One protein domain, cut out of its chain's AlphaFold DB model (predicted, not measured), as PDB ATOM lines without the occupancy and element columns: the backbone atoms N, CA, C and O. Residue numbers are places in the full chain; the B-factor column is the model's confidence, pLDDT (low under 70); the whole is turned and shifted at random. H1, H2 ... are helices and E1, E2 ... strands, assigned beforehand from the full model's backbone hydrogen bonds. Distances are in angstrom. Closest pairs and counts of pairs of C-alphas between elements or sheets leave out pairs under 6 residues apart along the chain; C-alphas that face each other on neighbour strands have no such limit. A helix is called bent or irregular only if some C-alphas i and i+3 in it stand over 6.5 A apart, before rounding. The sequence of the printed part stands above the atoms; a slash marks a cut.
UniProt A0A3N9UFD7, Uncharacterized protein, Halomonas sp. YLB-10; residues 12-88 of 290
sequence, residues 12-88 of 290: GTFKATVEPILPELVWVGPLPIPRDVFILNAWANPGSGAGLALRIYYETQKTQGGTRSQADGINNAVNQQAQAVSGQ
ATOM      1  N   GLY A  12      36.703  39.699   3.839       84.12
ATOM      2  CA  GLY A  12      36.595  39.720   5.299       84.12
ATOM      3  C   GLY A  12      35.316  40.421   5.753       84.12
ATOM      4  O   GLY A  12      34.550  39.879   6.549       84.12
ATOM      5  N   THR A  13      35.040  41.582   5.164       79.00
ATOM      6  CA  THR A  13      33.843  42.392   5.411       79.00
ATOM      7  C   THR A  13      32.583  41.674   4.933       79.00
ATOM      8  O   THR A  13      31.559  41.669   5.621       79.00
ATOM      9  N   PHE A  14      32.661  41.005   3.779       83.06
ATOM     10  CA  PHE A  14      31.581  40.163   3.274       83.06
ATOM     11  C   PHE A  14      31.271  39.011   4.234       83.06
ATOM     12  O   PHE A  14      30.129  38.883   4.675       83.06
ATOM     13  N   LYS A  15      32.284  38.219   4.614       84.94
ATOM     14  CA  LYS A  15      32.143  37.083   5.534       84.94
ATOM     15  C   LYS A  15      31.530  37.521   6.863       84.94
ATOM     16  O   LYS A  15      30.540  36.931   7.279       84.94
ATOM     17  N   ALA A  16      32.044  38.590   7.471       83.75
ATOM     18  CA  ALA A  16      31.528  39.115   8.737       83.75
ATOM     19  C   ALA A  16      30.044  39.526   8.663       83.75
ATOM     20  O   ALA A  16      29.321  39.419   9.650       83.75
ATOM     21  N   THR A  17      29.581  39.963   7.490       81.62
ATOM     22  CA  THR A  17      28.184  40.360   7.262       81.62
ATOM     23  C   THR A  17      27.257  39.152   7.108       81.62
ATOM     24  O   THR A  17      26.122  39.179   7.581       81.62
ATOM     25  N   VAL A  18      27.712  38.096   6.429       82.81
ATOM     26  CA  VAL A  18      26.856  36.961   6.042       82.81
ATOM     27  C   VAL A  18      26.940  35.770   6.991       82.81
ATOM     28  O   VAL A  18      26.013  34.973   7.074       82.81
ATOM     29  N   GLU A  19      28.037  35.624   7.723       87.25
ATOM     30  CA  GLU A  19      28.225  34.515   8.653       87.25
ATOM     31  C   GLU A  19      27.166  34.453   9.774       87.25
ATOM     32  O   GLU A  19      26.676  33.352  10.033       87.25
ATOM     33  N   PRO A  20      26.722  35.576  10.380       86.38
ATOM     34  CA  PRO A  20      25.710  35.548  11.442       86.38
ATOM     35  C   PRO A  20      24.319  35.096  10.983       86.38
ATOM     36  O   PRO A  20      23.504  34.687  11.805       86.38
ATOM     37  N   ILE A  21      24.027  35.198   9.683       83.06
ATOM     38  CA  ILE A  21      22.698  34.910   9.123       83.06
ATOM     39  C   ILE A  21      22.587  33.515   8.508       83.06
ATOM     40  O   ILE A  21      21.494  33.101   8.117       83.06
ATOM     41  N   LEU A  22      23.705  32.795   8.395       85.62
ATOM     42  CA  LEU A  22      23.745  31.473   7.790       85.62
ATOM     43  C   LEU A  22      23.800  30.371   8.858       85.62
ATOM     44  O   LEU A  22      24.583  30.468   9.807       85.62
ATOM     45  N   PRO A  23      23.038  29.277   8.681       87.19
ATOM     46  CA  PRO A  23      23.213  28.078   9.495       87.19
ATOM     47  C   PRO A  23      24.602  27.455   9.268       87.19
ATOM     48  O   PRO A  23      25.248  27.708   8.252       87.19
ATOM     49  N   GLU A  24      25.055  26.603  10.193       87.19
ATOM     50  CA  GLU A  24      26.348  25.897  10.078       87.19
ATOM     51  C   GLU A  24      26.450  25.025   8.813       87.19
ATOM     52  O   GLU A  24      27.523  24.890   8.219       87.19
ATOM     53  N   LEU A  25      25.317  24.474   8.373       86.44
ATOM     54  CA  LEU A  25      25.172  23.736   7.123       86.44
ATOM     55  C   LEU A  25      24.113  24.411   6.253       86.44
ATOM     56  O   LEU A  25      22.960  24.554   6.662       86.44
ATOM     57  N   VAL A  26      24.497  24.785   5.034       85.31
ATOM     58  CA  VAL A  26      23.608  25.417   4.057       85.31
ATOM     59  C   VAL A  26      23.198  24.391   3.009       85.31
ATOM     60  O   VAL A  26      24.039  23.737   2.393       85.31
ATOM     61  N   TRP A  27      21.893  24.253   2.792       79.50
ATOM     62  CA  TRP A  27      21.345  23.307   1.827       79.50
ATOM     63  C   TRP A  27      21.158  23.982   0.472       79.50
ATOM     64  O   TRP A  27      20.326  24.877   0.320       79.50
ATOM     65  N   VAL A  28      21.924  23.540  -0.526       75.31
ATOM     66  CA  VAL A  28      21.774  23.965  -1.924       75.31
ATOM     67  C   VAL A  28      21.420  22.730  -2.742       75.31
ATOM     68  O   VAL A  28      22.288  21.999  -3.215       75.31
ATOM     69  N   GLY A  29      20.120  22.457  -2.867       77.38
ATOM     70  CA  GLY A  29      19.642  21.191  -3.425       77.38
ATOM     71  C   GLY A  29      19.801  20.027  -2.430       77.38
ATOM     72  O   GLY A  29      19.592  20.232  -1.235       77.38
ATOM     73  N   PRO A  30      20.129  18.801  -2.885       79.88
ATOM     74  CA  PRO A  30      20.114  17.608  -2.031       79.88
ATOM     75  C   PRO A  30      21.358  17.439  -1.145       79.88
ATOM     76  O   PRO A  30      21.405  16.499  -0.356       79.88
ATOM     77  N   LEU A  31      22.377  18.295  -1.287       76.44
ATOM     78  CA  LEU A  31      23.645  18.162  -0.569       76.44
ATOM     79  C   LEU A  31      23.832  19.313   0.432       76.44
ATOM     80  O   LEU A  31      23.708  20.479   0.040       76.44
ATOM     81  N   PRO A  32      24.161  19.017   1.704       88.31
ATOM     82  CA  PRO A  32      24.550  20.038   2.663       88.31
ATOM     83  C   PRO A  32      25.974  20.513   2.361       88.31
ATOM     84  O   PRO A  32      26.884  19.710   2.153       88.31
ATOM     85  N   ILE A  33      26.172  21.826   2.359       89.19
ATOM     86  CA  ILE A  33      27.474  22.459   2.162       89.19
ATOM     87  C   ILE A  33      27.866  23.144   3.477       89.19
ATOM     88  O   ILE A  33      27.054  23.898   4.022       89.19
ATOM     89  N   PRO A  34      29.087  22.926   4.000       94.50
ATOM     90  CA  PRO A  34      29.571  23.662   5.164       94.50
ATOM     91  C   PRO A  34      29.520  25.175   4.933       94.50
ATOM     92  O   PRO A  34      29.896  25.647   3.855       94.50
ATOM     93  N   ARG A  35      29.089  25.937   5.945       93.00
ATOM     94  CA  ARG A  35      28.901  27.397   5.868       93.00
ATOM     95  C   ARG A  35      30.090  28.131   5.250       93.00
ATOM     96  O   ARG A  35      29.898  28.938   4.349       93.00
ATOM     97  N   ASP A  36      31.314  27.826   5.675       89.56
ATOM     98  CA  ASP A  36      32.516  28.498   5.162       89.56
ATOM     99  C   ASP A  36      32.745  28.250   3.666       89.56
ATOM    100  O   ASP A  36      33.068  29.172   2.915       89.56
ATOM    101  N   VAL A  37      32.524  27.011   3.218       89.44
ATOM    102  CA  VAL A  37      32.642  26.626   1.804       89.44
ATOM    103  C   VAL A  37      31.552  27.312   0.981       89.44
ATOM    104  O   VAL A  37      31.801  27.767  -0.134       89.44
ATOM    105  N   PHE A  38      30.350  27.434   1.542       90.38
ATOM    106  CA  PHE A  38      29.244  28.146   0.920       90.38
ATOM    107  C   PHE A  38      29.530  29.650   0.775       90.38
ATOM    108  O   PHE A  38      29.363  30.184  -0.320       90.38
ATOM    109  N   ILE A  39      30.021  30.317   1.827       88.44
ATOM    110  CA  ILE A  39      30.394  31.744   1.807       88.44
ATOM    111  C   ILE A  39      31.491  31.999   0.769       88.44
ATOM    112  O   ILE A  39      31.384  32.933  -0.026       88.44
ATOM    113  N   LEU A  40      32.522  31.148   0.733       89.88
ATOM    114  CA  LEU A  40      33.610  31.270  -0.235       89.88
ATOM    115  C   LEU A  40      33.110  31.119  -1.679       89.88
ATOM    116  O   LEU A  40      33.441  31.939  -2.536       89.88
ATOM    117  N   ASN A  41      32.277  30.110  -1.946       86.44
ATOM    118  CA  ASN A  41      31.701  29.882  -3.273       86.44
ATOM    119  C   ASN A  41      30.752  31.009  -3.699       86.44
ATOM    120  O   ASN A  41      30.775  31.426  -4.857       86.44
ATOM    121  N   ALA A  42      29.941  31.518  -2.771       86.50
ATOM    122  CA  ALA A  42      29.051  32.643  -3.018       86.50
ATOM    123  C   ALA A  42      29.838  33.923  -3.339       86.50
ATOM    124  O   ALA A  42      29.455  34.643  -4.251       86.50
ATOM    125  N   TRP A  43      30.959  34.179  -2.656       87.31
ATOM    126  CA  TRP A  43      31.836  35.312  -2.964       87.31
ATOM    127  C   TRP A  43      32.528  35.171  -4.324       87.31
ATOM    128  O   TRP A  43      32.523  36.100  -5.128       87.31
ATOM    129  N   ALA A  44      33.117  34.003  -4.594       85.69
ATOM    130  CA  ALA A  44      33.892  33.767  -5.810       85.69
ATOM    131  C   ALA A  44      33.020  33.756  -7.075       85.69
ATOM    132  O   ALA A  44      33.466  34.182  -8.141       85.69
ATOM    133  N   ASN A  45      31.779  33.269  -6.972       84.50
ATOM    134  CA  ASN A  45      30.832  33.251  -8.080       84.50
ATOM    135  C   ASN A  45      29.408  33.559  -7.595       84.50
ATOM    136  O   ASN A  45      28.613  32.638  -7.361       84.50
ATOM    137  N   PRO A  46      29.037  34.840  -7.485       79.31
ATOM    138  CA  PRO A  46      27.784  35.183  -6.834       79.31
ATOM    139  C   PRO A  46      26.550  34.972  -7.741       79.31
ATOM    140  O   PRO A  46      25.420  34.931  -7.260       79.31
ATOM    141  N   GLY A  47      26.745  34.719  -9.044       77.00
ATOM    142  CA  GLY A  47      25.689  34.252  -9.958       77.00
ATOM    143  C   GLY A  47      25.400  32.746  -9.871       77.00
ATOM    144  O   GLY A  47      24.479  32.257 -10.523       77.00
ATOM    145  N   SER A  48      26.188  31.997  -9.094       82.81
ATOM    146  CA  SER A  48      25.971  30.566  -8.871       82.81
ATOM    147  C   SER A  48      24.770  30.300  -7.954       82.81
ATOM    148  O   SER A  48      24.251  31.198  -7.290       82.81
ATOM    149  N   GLY A  49      24.362  29.030  -7.848       80.31
ATOM    150  CA  GLY A  49      23.320  28.617  -6.900       80.31
ATOM    151  C   GLY A  49      23.623  29.015  -5.449       80.31
ATOM    152  O   GLY A  49      22.700  29.360  -4.719       80.31
ATOM    153  N   ALA A  50      24.902  29.049  -5.050       82.12
ATOM    154  CA  ALA A  50      25.306  29.490  -3.716       82.12
ATOM    155  C   ALA A  50      25.100  31.000  -3.514       82.12
ATOM    156  O   ALA A  50      24.545  31.418  -2.501       82.12
ATOM    157  N   GLY A  51      25.471  31.821  -4.499       81.81
ATOM    158  CA  GLY A  51      25.264  33.268  -4.424       81.81
ATOM    159  C   GLY A  51      23.784  33.667  -4.455       81.81
ATOM    160  O   GLY A  51      23.355  34.525  -3.683       81.81
ATOM    161  N   LEU A  52      22.969  32.979  -5.261       80.25
ATOM    162  CA  LEU A  52      21.516  33.179  -5.275       80.25
ATOM    163  C   LEU A  52      20.858  32.753  -3.957       80.25
ATOM    164  O   LEU A  52      20.033  33.495  -3.423       80.25
ATOM    165  N   ALA A  53      21.239  31.597  -3.406       80.56
ATOM    166  CA  ALA A  53      20.737  31.142  -2.111       80.56
ATOM    167  C   ALA A  53      21.101  32.132  -0.996       80.56
ATOM    168  O   ALA A  53      20.240  32.504  -0.201       80.56
ATOM    169  N   LEU A  54      22.340  32.635  -0.981       83.31
ATOM    170  CA  LEU A  54      22.785  33.633  -0.010       83.31
ATOM    171  C   LEU A  54      21.964  34.925  -0.092       83.31
ATOM    172  O   LEU A  54      21.584  35.482   0.936       83.31
ATOM    173  N   ARG A  55      21.644  35.382  -1.307       79.81
ATOM    174  CA  ARG A  55      20.782  36.551  -1.505       79.81
ATOM    175  C   ARG A  55      19.400  36.338  -0.896       79.81
ATOM    176  O   ARG A  55      18.888  37.234  -0.237       79.81
ATOM    177  N   ILE A  56      18.813  35.155  -1.077       77.56
ATOM    178  CA  ILE A  56      17.518  34.813  -0.474       77.56
ATOM    179  C   ILE A  56      17.619  34.845   1.057       77.56
ATOM    180  O   ILE A  56      16.773  35.466   1.702       77.56
ATOM    181  N   TYR A  57      18.661  34.245   1.645       79.19
ATOM    182  CA  TYR A  57      18.903  34.302   3.096       79.19
ATOM    183  C   TYR A  57      19.027  35.740   3.609       79.19
ATOM    184  O   TYR A  57      18.422  36.094   4.618       79.19
ATOM    185  N   TYR A  58      19.755  36.594   2.895       77.00
ATOM    186  CA  TYR A  58      19.916  37.990   3.281       77.00
ATOM    187  C   TYR A  58      18.607  38.787   3.182       77.00
ATOM    188  O   TYR A  58      18.240  39.483   4.124       77.00
ATOM    189  N   GLU A  59      17.860  38.657   2.082       70.62
ATOM    190  CA  GLU A  59      16.577  39.352   1.889       70.62
ATOM    191  C   GLU A  59      15.516  38.891   2.895       70.62
ATOM    192  O   GLU A  59      14.748  39.696   3.431       70.62
ATOM    193  N   THR A  60      15.489  37.594   3.207       69.81
ATOM    194  CA  THR A  60      14.585  37.051   4.228       69.81
ATOM    195  C   THR A  60      14.929  37.560   5.626       69.81
ATOM    196  O   THR A  60      14.017  37.936   6.361       69.81
ATOM    197  N   GLN A  61      16.215  37.662   5.974       67.81
ATOM    198  CA  GLN A  61      16.669  38.152   7.280       67.81
ATOM    199  C   GLN A  61      16.537  39.669   7.442       67.81
ATOM    200  O   GLN A  61      16.069  40.138   8.477       67.81
ATOM    201  N   LYS A  62      16.815  40.452   6.391       61.28
ATOM    202  CA  LYS A  62      16.558  41.905   6.361       61.28
ATOM    203  C   LYS A  62      15.081  42.241   6.614       61.28
ATOM    204  O   LYS A  62      14.752  43.352   7.020       61.28
ATOM    205  N   THR A  63      14.195  41.269   6.399       56.16
ATOM    206  CA  THR A  63      12.745  41.401   6.551       56.16
ATOM    207  C   THR A  63      12.221  40.884   7.908       56.16
ATOM    208  O   THR A  63      11.040  41.072   8.200       56.16
ATOM    209  N   GLN A  64      13.053  40.309   8.793       50.47
ATOM    210  CA  GLN A  64      12.641  39.800  10.122       50.47
ATOM    211  C   GLN A  64      12.457  40.894  11.199       50.47
ATOM    212  O   GLN A  64      12.831  40.729  12.356       50.47
ATOM    213  N   GLY A  65      11.834  42.015  10.828       52.41
ATOM    214  CA  GLY A  65      11.399  43.068  11.756       52.41
ATOM    215  C   GLY A  65       9.878  43.241  11.860       52.41
ATOM    216  O   GLY A  65       9.421  44.090  12.619       52.41
ATOM    217  N   GLY A  66       9.075  42.476  11.113       53.75
ATOM    218  CA  GLY A  66       7.616  42.600  11.153       53.75
ATOM    219  C   GLY A  66       6.892  41.338  10.693       53.75
ATOM    220  O   GLY A  66       7.278  40.709   9.709       53.75
ATOM    221  N   THR A  67       5.835  40.968  11.416       50.50
ATOM    222  CA  THR A  67       4.962  39.828  11.115       50.50
ATOM    223  C   THR A  67       4.310  40.031   9.748       50.50
ATOM    224  O   THR A  67       3.524  40.960   9.577       50.50
ATOM    225  N   ARG A  68       4.632  39.189   8.760       56.66
ATOM    226  CA  ARG A  68       4.036  39.277   7.419       56.66
ATOM    227  C   ARG A  68       2.951  38.238   7.208       56.66
ATOM    228  O   ARG A  68       3.096  37.078   7.592       56.66
ATOM    229  N   SER A  69       1.880  38.673   6.558       63.34
ATOM    230  CA  SER A  69       0.812  37.803   6.088       63.34
ATOM    231  C   SER A  69       1.265  37.044   4.835       63.34
ATOM    232  O   SER A  69       2.155  37.482   4.103       63.34
ATOM    233  N   GLN A  70       0.625  35.912   4.541       55.12
ATOM    234  CA  GLN A  70       0.886  35.123   3.329       55.12
ATOM    235  C   GLN A  70       0.732  35.959   2.036       55.12
ATOM    236  O   GLN A  70       1.410  35.702   1.041       55.12
ATOM    237  N   ALA A  71      -0.094  37.010   2.076       60.94
ATOM    238  CA  ALA A  71      -0.296  37.950   0.977       60.94
ATOM    239  C   ALA A  71       0.948  38.806   0.679       60.94
ATOM    240  O   ALA A  71       1.224  39.100  -0.482       60.94
ATOM    241  N   ASP A  72       1.753  39.145   1.688       59.91
ATOM    242  CA  ASP A  72       2.954  39.973   1.505       59.91
ATOM    243  C   ASP A  72       4.080  39.200   0.811       59.91
ATOM    244  O   ASP A  72       4.849  39.769   0.035       59.91
ATOM    245  N   GLY A  73       4.159  37.888   1.058       56.78
ATOM    246  CA  GLY A  73       5.073  36.991   0.350       56.78
ATOM    247  C   GLY A  73       4.714  36.866  -1.131       56.78
ATOM    248  O   GLY A  73       5.590  36.979  -1.990       56.78
ATOM    249  N   ILE A  74       3.421  36.714  -1.433       63.75
ATOM    250  CA  ILE A  74       2.913  36.651  -2.811       63.75
ATOM    251  C   ILE A  74       3.147  37.985  -3.526       63.75
ATOM    252  O   ILE A  74       3.692  37.994  -4.626       63.75
ATOM    253  N   ASN A  75       2.829  39.115  -2.888       64.94
ATOM    254  CA  ASN A  75       3.030  40.440  -3.476       64.94
ATOM    255  C   ASN A  75       4.508  40.728  -3.759       64.94
ATOM    256  O   ASN A  75       4.835  41.273  -4.811       64.94
ATOM    257  N   ASN A  76       5.425  40.311  -2.881       63.88
ATOM    258  CA  ASN A  76       6.856  40.453  -3.141       63.88
ATOM    259  C   ASN A  76       7.350  39.542  -4.270       63.88
ATOM    260  O   ASN A  76       8.135  40.000  -5.096       63.88
ATOM    261  N   ALA A  77       6.884  38.294  -4.350       57.84
ATOM    262  CA  ALA A  77       7.235  37.398  -5.452       57.84
ATOM    263  C   ALA A  77       6.708  37.927  -6.797       57.84
ATOM    264  O   ALA A  77       7.442  37.941  -7.784       57.84
ATOM    265  N   VAL A  78       5.475  38.442  -6.822       69.06
ATOM    266  CA  VAL A  78       4.873  39.081  -8.002       69.06
ATOM    267  C   VAL A  78       5.639  40.341  -8.394       69.06
ATOM    268  O   VAL A  78       5.935  40.521  -9.571       69.06
ATOM    269  N   ASN A  79       6.035  41.182  -7.436       65.44
ATOM    270  CA  ASN A  79       6.820  42.385  -7.714       65.44
ATOM    271  C   ASN A  79       8.238  42.056  -8.197       65.44
ATOM    272  O   ASN A  79       8.728  42.705  -9.116       65.44
ATOM    273  N   GLN A  80       8.884  41.022  -7.652       65.00
ATOM    274  CA  GLN A  80      10.181  40.545  -8.139       65.00
ATOM    275  C   GLN A  80      10.074  39.914  -9.529       65.00
ATOM    276  O   GLN A  80      10.957  40.118 -10.357       65.00
ATOM    277  N   GLN A  81       8.985  39.204  -9.828       62.41
ATOM    278  CA  GLN A  81       8.733  38.663 -11.159       62.41
ATOM    279  C   GLN A  81       8.397  39.777 -12.161       62.41
ATOM    280  O   GLN A  81       8.906  39.757 -13.276       62.41
ATOM    281  N   ALA A  82       7.625  40.791 -11.765       57.16
ATOM    282  CA  ALA A  82       7.361  41.981 -12.573       57.16
ATOM    283  C   ALA A  82       8.649  42.778 -12.831       57.16
ATOM    284  O   ALA A  82       8.896  43.201 -13.960       57.16
ATOM    285  N   GLN A  83       9.521  42.907 -11.827       56.22
ATOM    286  CA  GLN A  83      10.843  43.507 -11.986       56.22
ATOM    287  C   GLN A  83      11.759  42.657 -12.868       56.22
ATOM    288  O   GLN A  83      12.427  43.214 -13.728       56.22
ATOM    289  N   ALA A  84      11.742  41.328 -12.753       54.06
ATOM    290  CA  ALA A  84      12.495  40.435 -13.632       54.06
ATOM    291  C   ALA A  84      11.983  40.466 -15.082       54.06
ATOM    292  O   ALA A  84      12.789  40.421 -16.004       54.06
ATOM    293  N   VAL A  85      10.672  40.614 -15.299       54.53
ATOM    294  CA  VAL A  85      10.063  40.774 -16.632       54.53
ATOM    295  C   VAL A  85      10.355  42.160 -17.213       54.53
ATOM    296  O   VAL A  85      10.643  42.271 -18.400       54.53
ATOM    297  N   SER A  86      10.353  43.214 -16.392       50.84
ATOM    298  CA  SER A  86      10.749  44.564 -16.827       50.84
ATOM    299  C   SER A  86      12.272  44.725 -16.997       50.84
ATOM    300  O   SER A  86      12.721  45.526 -17.810       50.84
ATOM    301  N   GLY A  87      13.068  43.929 -16.273       43.38
ATOM    302  CA  GLY A  87      14.526  43.840 -16.367       43.38
ATOM    303  C   GLY A  87      15.011  42.891 -17.470       43.38
ATOM    304  O   GLY A  87      16.110  43.071 -17.994       43.38
ATOM    305  N   GLN A  88      14.174  41.942 -17.908       43.03
ATOM    306  CA  GLN A  88      14.309  41.220 -19.178       43.03
ATOM    307  C   GLN A  88      13.964  42.157 -20.339       43.03
ATOM    308  O   GLN A  88      12.951  42.016 -21.019       43.03
TER     309      GLN A  88
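AT A GLANCE: This is residues 12 to 88 of the 290 residues of an uncharacterized protein of Halomonas sp. YLB-10 (UniProt A0A3N9UFD7). A small compact body of three crossed helices, H1, H2 and H3, has a short two-stranded hairpin, E1 and E2, packed on it through E1, while the chain turns back after H3 into one long helix, H4, which stands alone at a distance from the body. Residues 63 to 88, of which 70 to 87 belong to H4, stand free of this body. The printed part has 77 residues, with four named helices and two named strands in the order H1, E1, E2, H2, H3, H4; the sheet, E1 - E2, is antiparallel and the class is mostly helix. The whole is only just loose, close to compact, with a radius of gyration of the C-alphas of 14.1 A and spans of 34 by 32 by 29 A.

HOW THE PARTS SIT: Begin with H1, residues 12 to 21, and H2, residues 35 to 44: they touch, closest at the C-alphas of Lys 15 and Ile 39, 6.7 A apart, with a steep tilt of 47 degrees, opposite ways. H1 also touches H3, residues 49 to 62, at a steep tilt of 67 degrees, the same way; look at the C-alphas of Ile 21 and Gln 61, their closest, 7.1 A apart. H3 touches H1 with residues 57 to 61 alone. With residues 50 to 54 alone it touches H2, closest at the C-alphas of Ala 42 and Gly 51, 4.1 A apart; the lines of H2 and H3 are only just about perpendicular, at 72 degrees. The helix packing is mostly crossed, with 0 of these 3 pairs at a shallow tilt. Between H1 and H2 along the chain, find the hairpin of E1, residues 25 to 28, and E2, residues 31 to 34. Its strands are antiparallel, at 138 degrees; N 26 and O 33 are within hydrogen-bond range at 2.9 A, and so are N 33 and O 26 at 2.9 A. The closest C-alphas of E1 and H2 are those of Leu 25 and Arg 35, 5.4 A apart, and of E1 and H3 those of Val 28 and Ala 50, 6.8 A apart. H4, residues 70 to 87, touches no helix and is apart from H3. Every O i to N i+4 pair is within hydrogen-bond range in H2, H3 and H4, against 4 of 6 in H1.

IN THESE COORDINATES: Find C-alpha 12 at (36.595, 39.720, 5.299); H1 runs 15.2 A from there to Ile 21, and is only just irregular, with C-alphas 17 and 20 6.8 A apart. E1 covers 9.7 A and E2 9.9 A, and H2 follows over 14.2 A. H3 begins at C-alpha 49, (23.320, 28.617, -6.900), and covers 20.0 A. H4 covers 25.5 A, ending at C-alpha 87, (14.526, 43.840, -16.367).

THE WHOLE: The C-alphas farthest apart are those of Gly 12 and Ala 71, at 37.2 A. The printed part has no cut and no long link; the link from H3 to H4, 7 residues, is short and the others are tight. Residues 60 to 88 have pLDDT under 70, and the mean of the printed part is 74.0.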